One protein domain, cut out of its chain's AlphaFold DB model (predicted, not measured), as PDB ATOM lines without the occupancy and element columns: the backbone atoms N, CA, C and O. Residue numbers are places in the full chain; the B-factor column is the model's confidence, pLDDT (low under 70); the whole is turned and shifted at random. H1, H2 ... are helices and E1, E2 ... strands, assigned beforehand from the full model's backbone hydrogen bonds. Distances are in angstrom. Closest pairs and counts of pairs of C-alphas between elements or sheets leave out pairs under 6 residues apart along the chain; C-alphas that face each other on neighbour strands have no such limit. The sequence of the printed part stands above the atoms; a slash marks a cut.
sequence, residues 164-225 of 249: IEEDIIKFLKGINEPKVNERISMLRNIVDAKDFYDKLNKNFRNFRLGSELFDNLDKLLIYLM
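Overview. This is residues 164 to 225 of the 249 residues of an uncharacterized protein of Sulfurisphaera tokodaii (UniProt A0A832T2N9). A short antiparallel hairpin, E1 and E2, forms one end of a cluster of four short, mostly crossed helices; H4 folds back from it to near H1 and H3. There are 62 printed residues, mostly helix, ordered H1, H2, H3, E1, E2, H4. The whole is compact, with radius of gyration of the C-alphas 10.7 A and spans 32 by 21 by 20 A.

Along the chain. E1 is residues 207 to 209; E2, 212 to 214. H3, 193 to 203, spans 14.9 A. H1, 164 to 173, spans 14.2 A from C-alpha 164 (20.584, -24.626, -17.199). H2 is 178 to 185. H4, 217 to 225, ends at C-alpha 225 (30.704, -21.477, -26.259).

Arrangement. Between E1 and E2, N 207 and O 214 are 2.9 A apart, within hydrogen-bond range. H3 touches H1 at a steep tilt of 55 degrees; their closest C-alphas, Glu 165 and Ala 193, are 5.8 A apart. H1 touches H2, closest at C-alphas 173 and 181, 6.8 A. Every O i to N i+4 pair is within range in H1, H3 and H4; 3 of 4 in H2.

Size, cuts and confidence. The printed part has no cut and no long link. Its mean pLDDT is 76.1; residues 186 to 198, 200 to 201 and 203 to 204 are under 70.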
ATOM      1  N   ILE A 164      19.656 -25.166 -16.192       78.31
ATOM      2  CA  ILE A 164      20.584 -24.626 -17.199       78.31
ATOM      3  C   ILE A 164      22.013 -24.493 -16.654       78.31
ATOM      4  O   ILE A 164      22.994 -24.616 -17.395       78.31
ATOM      5  N   GLU A 165      22.171 -24.245 -15.356       78.44
ATOM      6  CA  GLU A 165      23.471 -24.212 -14.701       78.44
ATOM      7  C   GLU A 165      24.125 -25.589 -14.705       78.44
ATOM      8  O   GLU A 165      25.345 -25.667 -14.864       78.44
ATOM      9  N   GLU A 166      23.356 -26.670 -14.603       75.75
ATOM     10  CA  GLU A 166      23.890 -28.021 -14.756       75.75
ATOM     11  C   GLU A 166      24.438 -28.264 -16.160       75.75
ATOM     12  O   GLU A 166      25.554 -28.778 -16.299       75.75
ATOM     13  N   ASP A 167      23.725 -27.828 -17.197       81.44
ATOM     14  CA  ASP A 167      24.206 -27.913 -18.577       81.44
ATOM     15  C   ASP A 167      25.461 -27.053 -18.791       81.44
ATOM     16  O   ASP A 167      26.426 -27.496 -19.425       81.44
ATOM     17  N   ILE A 168      25.520 -25.864 -18.176       83.00
ATOM     18  CA  ILE A 168      26.735 -25.035 -18.132       83.00
ATOM     19  C   ILE A 168      27.875 -25.795 -17.445       83.00
ATOM     20  O   ILE A 168      28.998 -25.798 -17.948       83.00
ATOM     21  N   ILE A 169      27.627 -26.467 -16.320       78.31
ATOM     22  CA  ILE A 169      28.639 -27.251 -15.603       78.31
ATOM     23  C   ILE A 169      29.128 -28.423 -16.460       78.31
ATOM     24  O   ILE A 169      30.340 -28.643 -16.543       78.31
ATOM     25  N   LYS A 170      28.218 -29.169 -17.099       80.50
ATOM     26  CA  LYS A 170      28.537 -30.279 -18.011       80.50
ATOM     27  C   LYS A 170      29.394 -29.785 -19.176       80.50
ATOM     28  O   LYS A 170      30.428 -30.389 -19.462       80.50
ATOM     29  N   PHE A 171      29.018 -28.659 -19.785       87.69
ATOM     30  CA  PHE A 171      29.802 -27.992 -20.824       87.69
ATOM     31  C   PHE A 171      31.197 -27.613 -20.327       87.69
ATOM     32  O   PHE A 171      32.199 -28.014 -20.912       87.69
ATOM     33  N   LEU A 172      31.288 -26.892 -19.210       84.50
ATOM     34  CA  LEU A 172      32.559 -26.435 -18.657       84.50
ATOM     35  C   LEU A 172      33.492 -27.605 -18.297       84.50
ATOM     36  O   LEU A 172      34.690 -27.524 -18.559       84.50
ATOM     37  N   LYS A 173      32.960 -28.709 -17.752       81.12
ATOM     38  CA  LYS A 173      33.727 -29.926 -17.418       81.12
ATOM     39  C   LYS A 173      34.316 -30.630 -18.644       81.12
ATOM     40  O   LYS A 173      35.334 -31.303 -18.508       81.12
ATOM     41  N   GLY A 174      33.682 -30.516 -19.810       83.06
ATOM     42  CA  GLY A 174      34.175 -31.132 -21.043       83.06
ATOM     43  C   GLY A 174      35.142 -30.253 -21.844       83.06
ATOM     44  O   GLY A 174      35.665 -30.691 -22.872       83.06
ATOM     45  N   ILE A 175      35.439 -29.034 -21.379       88.06
ATOM     46  CA  ILE A 175      36.441 -28.165 -22.000       88.06
ATOM     47  C   ILE A 175      37.844 -28.619 -21.595       88.06
ATOM     48  O   ILE A 175      38.230 -28.599 -20.430       88.06
ATOM     49  N   ASN A 176      38.671 -28.957 -22.582       84.62
ATOM     50  CA  ASN A 176      40.070 -29.309 -22.347       84.62
ATOM     51  C   ASN A 176      40.971 -28.061 -22.227       84.62
ATOM     52  O   ASN A 176      41.876 -27.858 -23.031       84.62
ATOM     53  N   GLU A 177      40.703 -27.202 -21.239       84.00
ATOM     54  CA  GLU A 177      41.495 -26.000 -20.941       84.00
ATOM     55  C   GLU A 177      41.997 -26.068 -19.486       84.00
ATOM     56  O   GLU A 177      41.195 -25.925 -18.560       84.00
ATOM     57  N   PRO A 178      43.311 -26.262 -19.232       84.38
ATOM     58  CA  PRO A 178      43.839 -26.525 -17.889       84.38
ATOM     59  C   PRO A 178      43.425 -25.500 -16.830       84.38
ATOM     60  O   PRO A 178      43.021 -25.876 -15.734       84.38
ATOM     61  N   LYS A 179      43.442 -24.204 -17.173       80.56
ATOM     62  CA  LYS A 179      43.035 -23.123 -16.258       80.56
ATOM     63  C   LYS A 179      41.540 -23.148 -15.930       80.56
ATOM     64  O   LYS A 179      41.147 -22.727 -14.848       80.56
ATOM     65  N   VAL A 180      40.704 -23.593 -16.867       82.06
ATOM     66  CA  VAL A 180      39.260 -23.761 -16.647       82.06
ATOM     67  C   VAL A 180      39.034 -24.982 -15.751       82.06
ATOM     68  O   VAL A 180      38.357 -24.883 -14.728       82.06
ATOM     69  N   ASN A 181      39.705 -26.093 -16.060       80.62
ATOM     70  CA  ASN A 181      39.615 -27.346 -15.311       80.62
ATOM     71  C   ASN A 181      40.110 -27.232 -13.869       80.62
ATOM     72  O   ASN A 181      39.494 -27.804 -12.967       80.62
ATOM     73  N   GLU A 182      41.178 -26.472 -13.624       80.94
ATOM     74  CA  GLU A 182      41.668 -26.156 -12.280       80.94
ATOM     75  C   GLU A 182      40.573 -25.465 -11.457       80.94
ATOM     76  O   GLU A 182      40.221 -25.918 -10.367       80.94
ATOM     77  N   ARG A 183      39.956 -24.418 -12.015       75.75
ATOM     78  CA  ARG A 183      38.924 -23.630 -11.331       75.75
ATOM     79  C   ARG A 183      37.643 -24.413 -11.067       75.75
ATOM     80  O   ARG A 183      37.073 -24.278  -9.988       75.75
ATOM     81  N   ILE A 184      37.215 -25.255 -12.006       74.06
ATOM     82  CA  ILE A 184      36.089 -26.181 -11.804       74.06
ATOM     83  C   ILE A 184      36.435 -27.201 -10.714       74.06
ATOM     84  O   ILE A 184      35.601 -27.522  -9.869       74.06
ATOM     85  N   SER A 185      37.677 -27.696 -10.699       73.19
ATOM     86  CA  SER A 185      38.117 -28.712  -9.740       73.19
ATOM     87  C   SER A 185      38.117 -28.213  -8.295       73.19
ATOM     88  O   SER A 185      37.793 -28.983  -7.393       73.19
ATOM     89  N   MET A 186      38.376 -26.919  -8.075       65.00
ATOM     90  CA  MET A 186      38.266 -26.269  -6.758       65.00
ATOM     91  C   MET A 186      36.831 -26.234  -6.203       65.00
ATOM     92  O   MET A 186      36.632 -25.940  -5.028       65.00
ATOM     93  N   LEU A 187      35.830 -26.515  -7.038       64.69
ATOM     94  CA  LEU A 187      34.409 -26.394  -6.717       64.69
ATOM     95  C   LEU A 187      33.677 -27.749  -6.733       64.69
ATOM     96  O   LEU A 187      32.456 -27.784  -6.611       64.69
ATOM     97  N   ARG A 188      34.416 -28.869  -6.827       59.19
ATOM     98  CA  ARG A 188      33.885 -30.248  -6.933       59.19
ATOM     99  C   ARG A 188      32.942 -30.680  -5.805       59.19
ATOM    100  O   ARG A 188      32.171 -31.606  -6.016       59.19
ATOM    101  N   ASN A 189      32.998 -30.023  -4.648       56.25
ATOM    102  CA  ASN A 189      32.199 -30.377  -3.470       56.25
ATOM    103  C   ASN A 189      30.908 -29.553  -3.331       56.25
ATOM    104  O   ASN A 189      30.220 -29.675  -2.321       56.25
ATOM    105  N   ILE A 190      30.590 -28.676  -4.288       59.25
ATOM    106  CA  ILE A 190      29.353 -27.894  -4.245       59.25
ATOM    107  C   ILE A 190      28.271 -28.672  -4.987       59.25
ATOM    108  O   ILE A 190      28.412 -28.964  -6.172       59.25
ATOM    109  N   VAL A 191      27.218 -29.024  -4.252       53.16
ATOM    110  CA  VAL A 191      26.090 -29.817  -4.757       53.16
ATOM    111  C   VAL A 191      25.057 -28.932  -5.459       53.16
ATOM    112  O   VAL A 191      24.468 -29.372  -6.436       53.16
ATOM    113  N   ASP A 192      24.880 -27.690  -4.999       60.78
ATOM    114  CA  ASP A 192      23.916 -26.734  -5.555       60.78
ATOM    115  C   ASP A 192      24.503 -25.939  -6.738       60.78
ATOM    116  O   ASP A 192      25.565 -25.316  -6.630       60.78
ATOM    117  N   ALA A 193      23.818 -25.956  -7.885       61.03
ATOM    118  CA  ALA A 193      24.328 -25.369  -9.122       61.03
ATOM    119  C   ALA A 193      24.373 -23.826  -9.096       61.03
ATOM    120  O   ALA A 193      25.263 -23.228  -9.712       61.03
ATOM    121  N   LYS A 194      23.510 -23.161  -8.315       63.81
ATOM    122  CA  LYS A 194      23.557 -21.702  -8.125       63.81
ATOM    123  C   LYS A 194      24.710 -21.288  -7.229       63.81
ATOM    124  O   LYS A 194      25.450 -20.380  -7.601       63.81
ATOM    125  N   ASP A 195      24.929 -21.969  -6.111       64.25
ATOM    126  CA  ASP A 195      26.093 -21.731  -5.253       64.25
ATOM    127  C   ASP A 195      27.400 -22.004  -5.999       64.25
ATOM    128  O   ASP A 195      28.397 -21.292  -5.815       64.25
ATOM    129  N   PHE A 196      27.404 -23.023  -6.859       65.31
ATOM    130  CA  PHE A 196      28.522 -23.314  -7.743       65.31
ATOM    131  C   PHE A 196      28.750 -22.154  -8.716       65.31
ATOM    132  O   PHE A 196      29.876 -21.666  -8.816       65.31
ATOM    133  N   TYR A 197      27.696 -21.652  -9.365       64.56
ATOM    134  CA  TYR A 197      27.768 -20.513 -10.280       64.56
ATOM    135  C   TYR A 197      28.217 -19.220  -9.584       64.56
ATOM    136  O   TYR A 197      29.085 -18.508 -10.089       64.56
ATOM    137  N   ASP A 198      27.681 -18.907  -8.407       69.19
ATOM    138  CA  ASP A 198      28.007 -17.685  -7.672       69.19
ATOM    139  C   ASP A 198      29.453 -17.709  -7.159       69.19
ATOM    140  O   ASP A 198      30.167 -16.698  -7.221       69.19
ATOM    141  N   LYS A 199      29.937 -18.873  -6.706       70.25
ATOM    142  CA  LYS A 199      31.345 -19.064  -6.326       70.25
ATOM    143  C   LYS A 199      32.265 -19.091  -7.543       70.25
ATOM    144  O   LYS A 199      33.343 -18.499  -7.472       70.25
ATOM    145  N   LEU A 200      31.849 -19.690  -8.661       68.88
ATOM    146  CA  LEU A 200      32.553 -19.562  -9.937       68.88
ATOM    147  C   LEU A 200      32.687 -18.085 -10.311       68.88
ATOM    148  O   LEU A 200      33.797 -17.618 -10.517       68.88
ATOM    149  N   ASN A 201      31.598 -17.319 -10.344       69.19
ATOM    150  CA  ASN A 201      31.623 -15.921 -10.767       69.19
ATOM    151  C   ASN A 201      32.567 -15.067  -9.896       69.19
ATOM    152  O   ASN A 201      33.304 -14.227 -10.412       69.19
ATOM    153  N   LYS A 202      32.629 -15.338  -8.583       73.00
ATOM    154  CA  LYS A 202      33.618 -14.726  -7.678       73.00
ATOM    155  C   LYS A 202      35.057 -15.159  -7.993       73.00
ATOM    156  O   LYS A 202      35.938 -14.307  -8.057       73.00
ATOM    157  N   ASN A 203      35.291 -16.451  -8.225       68.62
ATOM    158  CA  ASN A 203      36.616 -17.014  -8.526       68.62
ATOM    159  C   ASN A 203      37.138 -16.654  -9.923       68.62
ATOM    160  O   ASN A 203      38.348 -16.644 -10.149       68.62
ATOM    161  N   PHE A 204      36.233 -16.371 -10.855       68.56
ATOM    162  CA  PHE A 204      36.533 -16.003 -12.233       68.56
ATOM    163  C   PHE A 204      36.617 -14.490 -12.451       68.56
ATOM    164  O   PHE A 204      36.854 -14.040 -13.573       68.56
ATOM    165  N   ARG A 205      36.484 -13.684 -11.392       70.50
ATOM    166  CA  ARG A 205      36.689 -12.240 -11.483       70.50
ATOM    167  C   ARG A 205      38.126 -11.956 -11.924       70.50
ATOM    168  O   ARG A 205      39.075 -12.332 -11.241       70.50
ATOM    169  N   ASN A 206      38.278 -11.263 -13.050       72.94
ATOM    170  CA  ASN A 206      39.570 -10.983 -13.686       72.94
ATOM    171  C   ASN A 206      40.333 -12.250 -14.120       72.94
ATOM    172  O   ASN A 206      41.567 -12.261 -14.157       72.94
ATOM    173  N   PHE A 207      39.619 -13.326 -14.452       79.81
ATOM    174  CA  PHE A 207      40.231 -14.540 -14.970       79.81
ATOM    175  C   PHE A 207      40.856 -14.292 -16.342       79.81
ATOM    176  O   PHE A 207      40.234 -13.714 -17.231       79.81
ATOM    177  N   ARG A 208      42.097 -14.751 -16.524       80.44
ATOM    178  CA  ARG A 208      42.816 -14.644 -17.796       80.44
ATOM    179  C   ARG A 208      42.936 -15.998 -18.477       80.44
ATOM    180  O   ARG A 208      43.640 -16.882 -17.973       80.44
ATOM    181  N   LEU A 209      42.334 -16.111 -19.658       80.12
ATOM    182  CA  LEU A 209      42.461 -17.271 -20.535       80.12
ATOM    183  C   LEU A 209      43.112 -16.832 -21.849       80.12
ATOM    184  O   LEU A 209      42.580 -15.995 -22.574       80.12
ATOM    185  N   GLY A 210      44.313 -17.351 -22.121       80.00
ATOM    186  CA  GLY A 210      45.172 -16.802 -23.173       80.00
ATOM    187  C   GLY A 210      45.497 -15.324 -22.921       80.00
ATOM    188  O   GLY A 210      45.959 -14.968 -21.833       80.00
ATOM    189  N   SER A 211      45.250 -14.480 -23.925       76.06
ATOM    190  CA  SER A 211      45.440 -13.024 -23.878       76.06
ATOM    191  C   SER A 211      44.219 -12.244 -23.381       76.06
ATOM    192  O   SER A 211      44.327 -11.038 -23.166       76.06
ATOM    193  N   GLU A 212      43.062 -12.889 -23.212       80.75
ATOM    194  CA  GLU A 212      41.823 -12.202 -22.848       80.75
ATOM    195  C   GLU A 212      41.578 -12.198 -21.339       80.75
ATOM    196  O   GLU A 212      41.875 -13.163 -20.626       80.75
ATOM    197  N   LEU A 213      41.025 -11.083 -20.858       78.69
ATOM    198  CA  LEU A 213      40.601 -10.893 -19.477       78.69
ATOM    199  C   LEU A 213      39.075 -10.958 -19.397       78.69
ATOM    200  O   LEU A 213      38.379 -10.151 -20.016       78.69
ATOM    201  N   PHE A 214      38.577 -11.871 -18.573       80.12
ATOM    202  CA  PHE A 214      37.163 -12.053 -18.285       80.12
ATOM    203  C   PHE A 214      36.871 -11.514 -16.887       80.12
ATOM    204  O   PHE A 214      37.457 -11.942 -15.895       80.12
ATOM    205  N   ASP A 215      35.991 -10.525 -16.808       73.44
ATOM    206  CA  ASP A 215      35.605  -9.863 -15.560       73.44
ATOM    207  C   ASP A 215      34.398 -10.532 -14.875       73.44
ATOM    208  O   ASP A 215      34.120 -10.214 -13.719       73.44
ATOM    209  N   ASN A 216      33.717 -11.469 -15.550       76.00
ATOM    210  CA  ASN A 216      32.649 -12.308 -15.001       76.00
ATOM    211  C   ASN A 216      32.478 -13.634 -15.775       76.00
ATOM    212  O   ASN A 216      33.035 -13.819 -16.863       76.00
ATOM    213  N   LEU A 217      31.677 -14.540 -15.205       76.56
ATOM    214  CA  LEU A 217      31.393 -15.864 -15.764       76.56
ATOM    215  C   LEU A 217      30.576 -15.824 -17.065       76.56
ATOM    216  O   LEU A 217      30.854 -16.622 -17.951       76.56
ATOM    217  N   ASP A 218      29.632 -14.890 -17.227       80.19
ATOM    218  CA  ASP A 218      28.812 -14.802 -18.446       80.19
ATOM    219  C   ASP A 218      29.680 -14.524 -19.690       80.19
ATOM    220  O   ASP A 218      29.503 -15.155 -20.731       80.19
ATOM    221  N   LYS A 219      30.664 -13.618 -19.591       85.06
ATOM    222  CA  LYS A 219      31.591 -13.341 -20.703       85.06
ATOM    223  C   LYS A 219      32.481 -14.533 -21.020       85.06
ATOM    224  O   LYS A 219      32.691 -14.844 -22.190       85.06
ATOM    225  N   LEU A 220      33.004 -15.187 -19.981       86.75
ATOM    226  CA  LEU A 220      33.795 -16.400 -20.159       86.75
ATOM    227  C   LEU A 220      32.960 -17.495 -20.830       86.75
ATOM    228  O   LEU A 220      33.449 -18.154 -21.742       86.75
ATOM    229  N   LEU A 221      31.706 -17.668 -20.411       88.19
ATOM    230  CA  LEU A 221      30.795 -18.654 -20.975       88.19
ATOM    231  C   LEU A 221      30.574 -18.396 -22.467       88.19
ATOM    232  O   LEU A 221      30.802 -19.300 -23.263       88.19
ATOM    233  N   ILE A 222      30.241 -17.161 -22.860       90.62
ATOM    234  CA  ILE A 222      30.072 -16.788 -24.275       90.62
ATOM    235  C   ILE A 222      31.343 -17.093 -25.079       90.62
ATOM    236  O   ILE A 222      31.272 -17.726 -26.132       90.62
ATOM    237  N   TYR A 223      32.513 -16.697 -24.569       90.94
ATOM    238  CA  TYR A 223      33.798 -16.988 -25.209       90.94
ATOM    239  C   TYR A 223      34.016 -18.488 -25.424       90.94
ATOM    240  O   TYR A 223      34.343 -18.926 -26.531       90.94
ATOM    241  N   LEU A 224      33.821 -19.283 -24.371       91.94
ATOM    242  CA  LEU A 224      34.020 -20.724 -24.418       91.94
ATOM    243  C   LEU A 224      33.008 -21.391 -25.354       91.94
ATOM    244  O   LEU A 224      33.408 -22.255 -26.133       91.94
ATOM    245  N   MET A 225      31.737 -20.972 -25.345       93.94
ATOM    246  CA  MET A 225      30.704 -21.477 -26.259       93.94
ATOM    247  C   MET A 225      31.089 -21.244 -27.725       93.94
ATOM    248  O   MET A 225      30.945 -22.145 -28.548       93.94
TER     249      MET A 225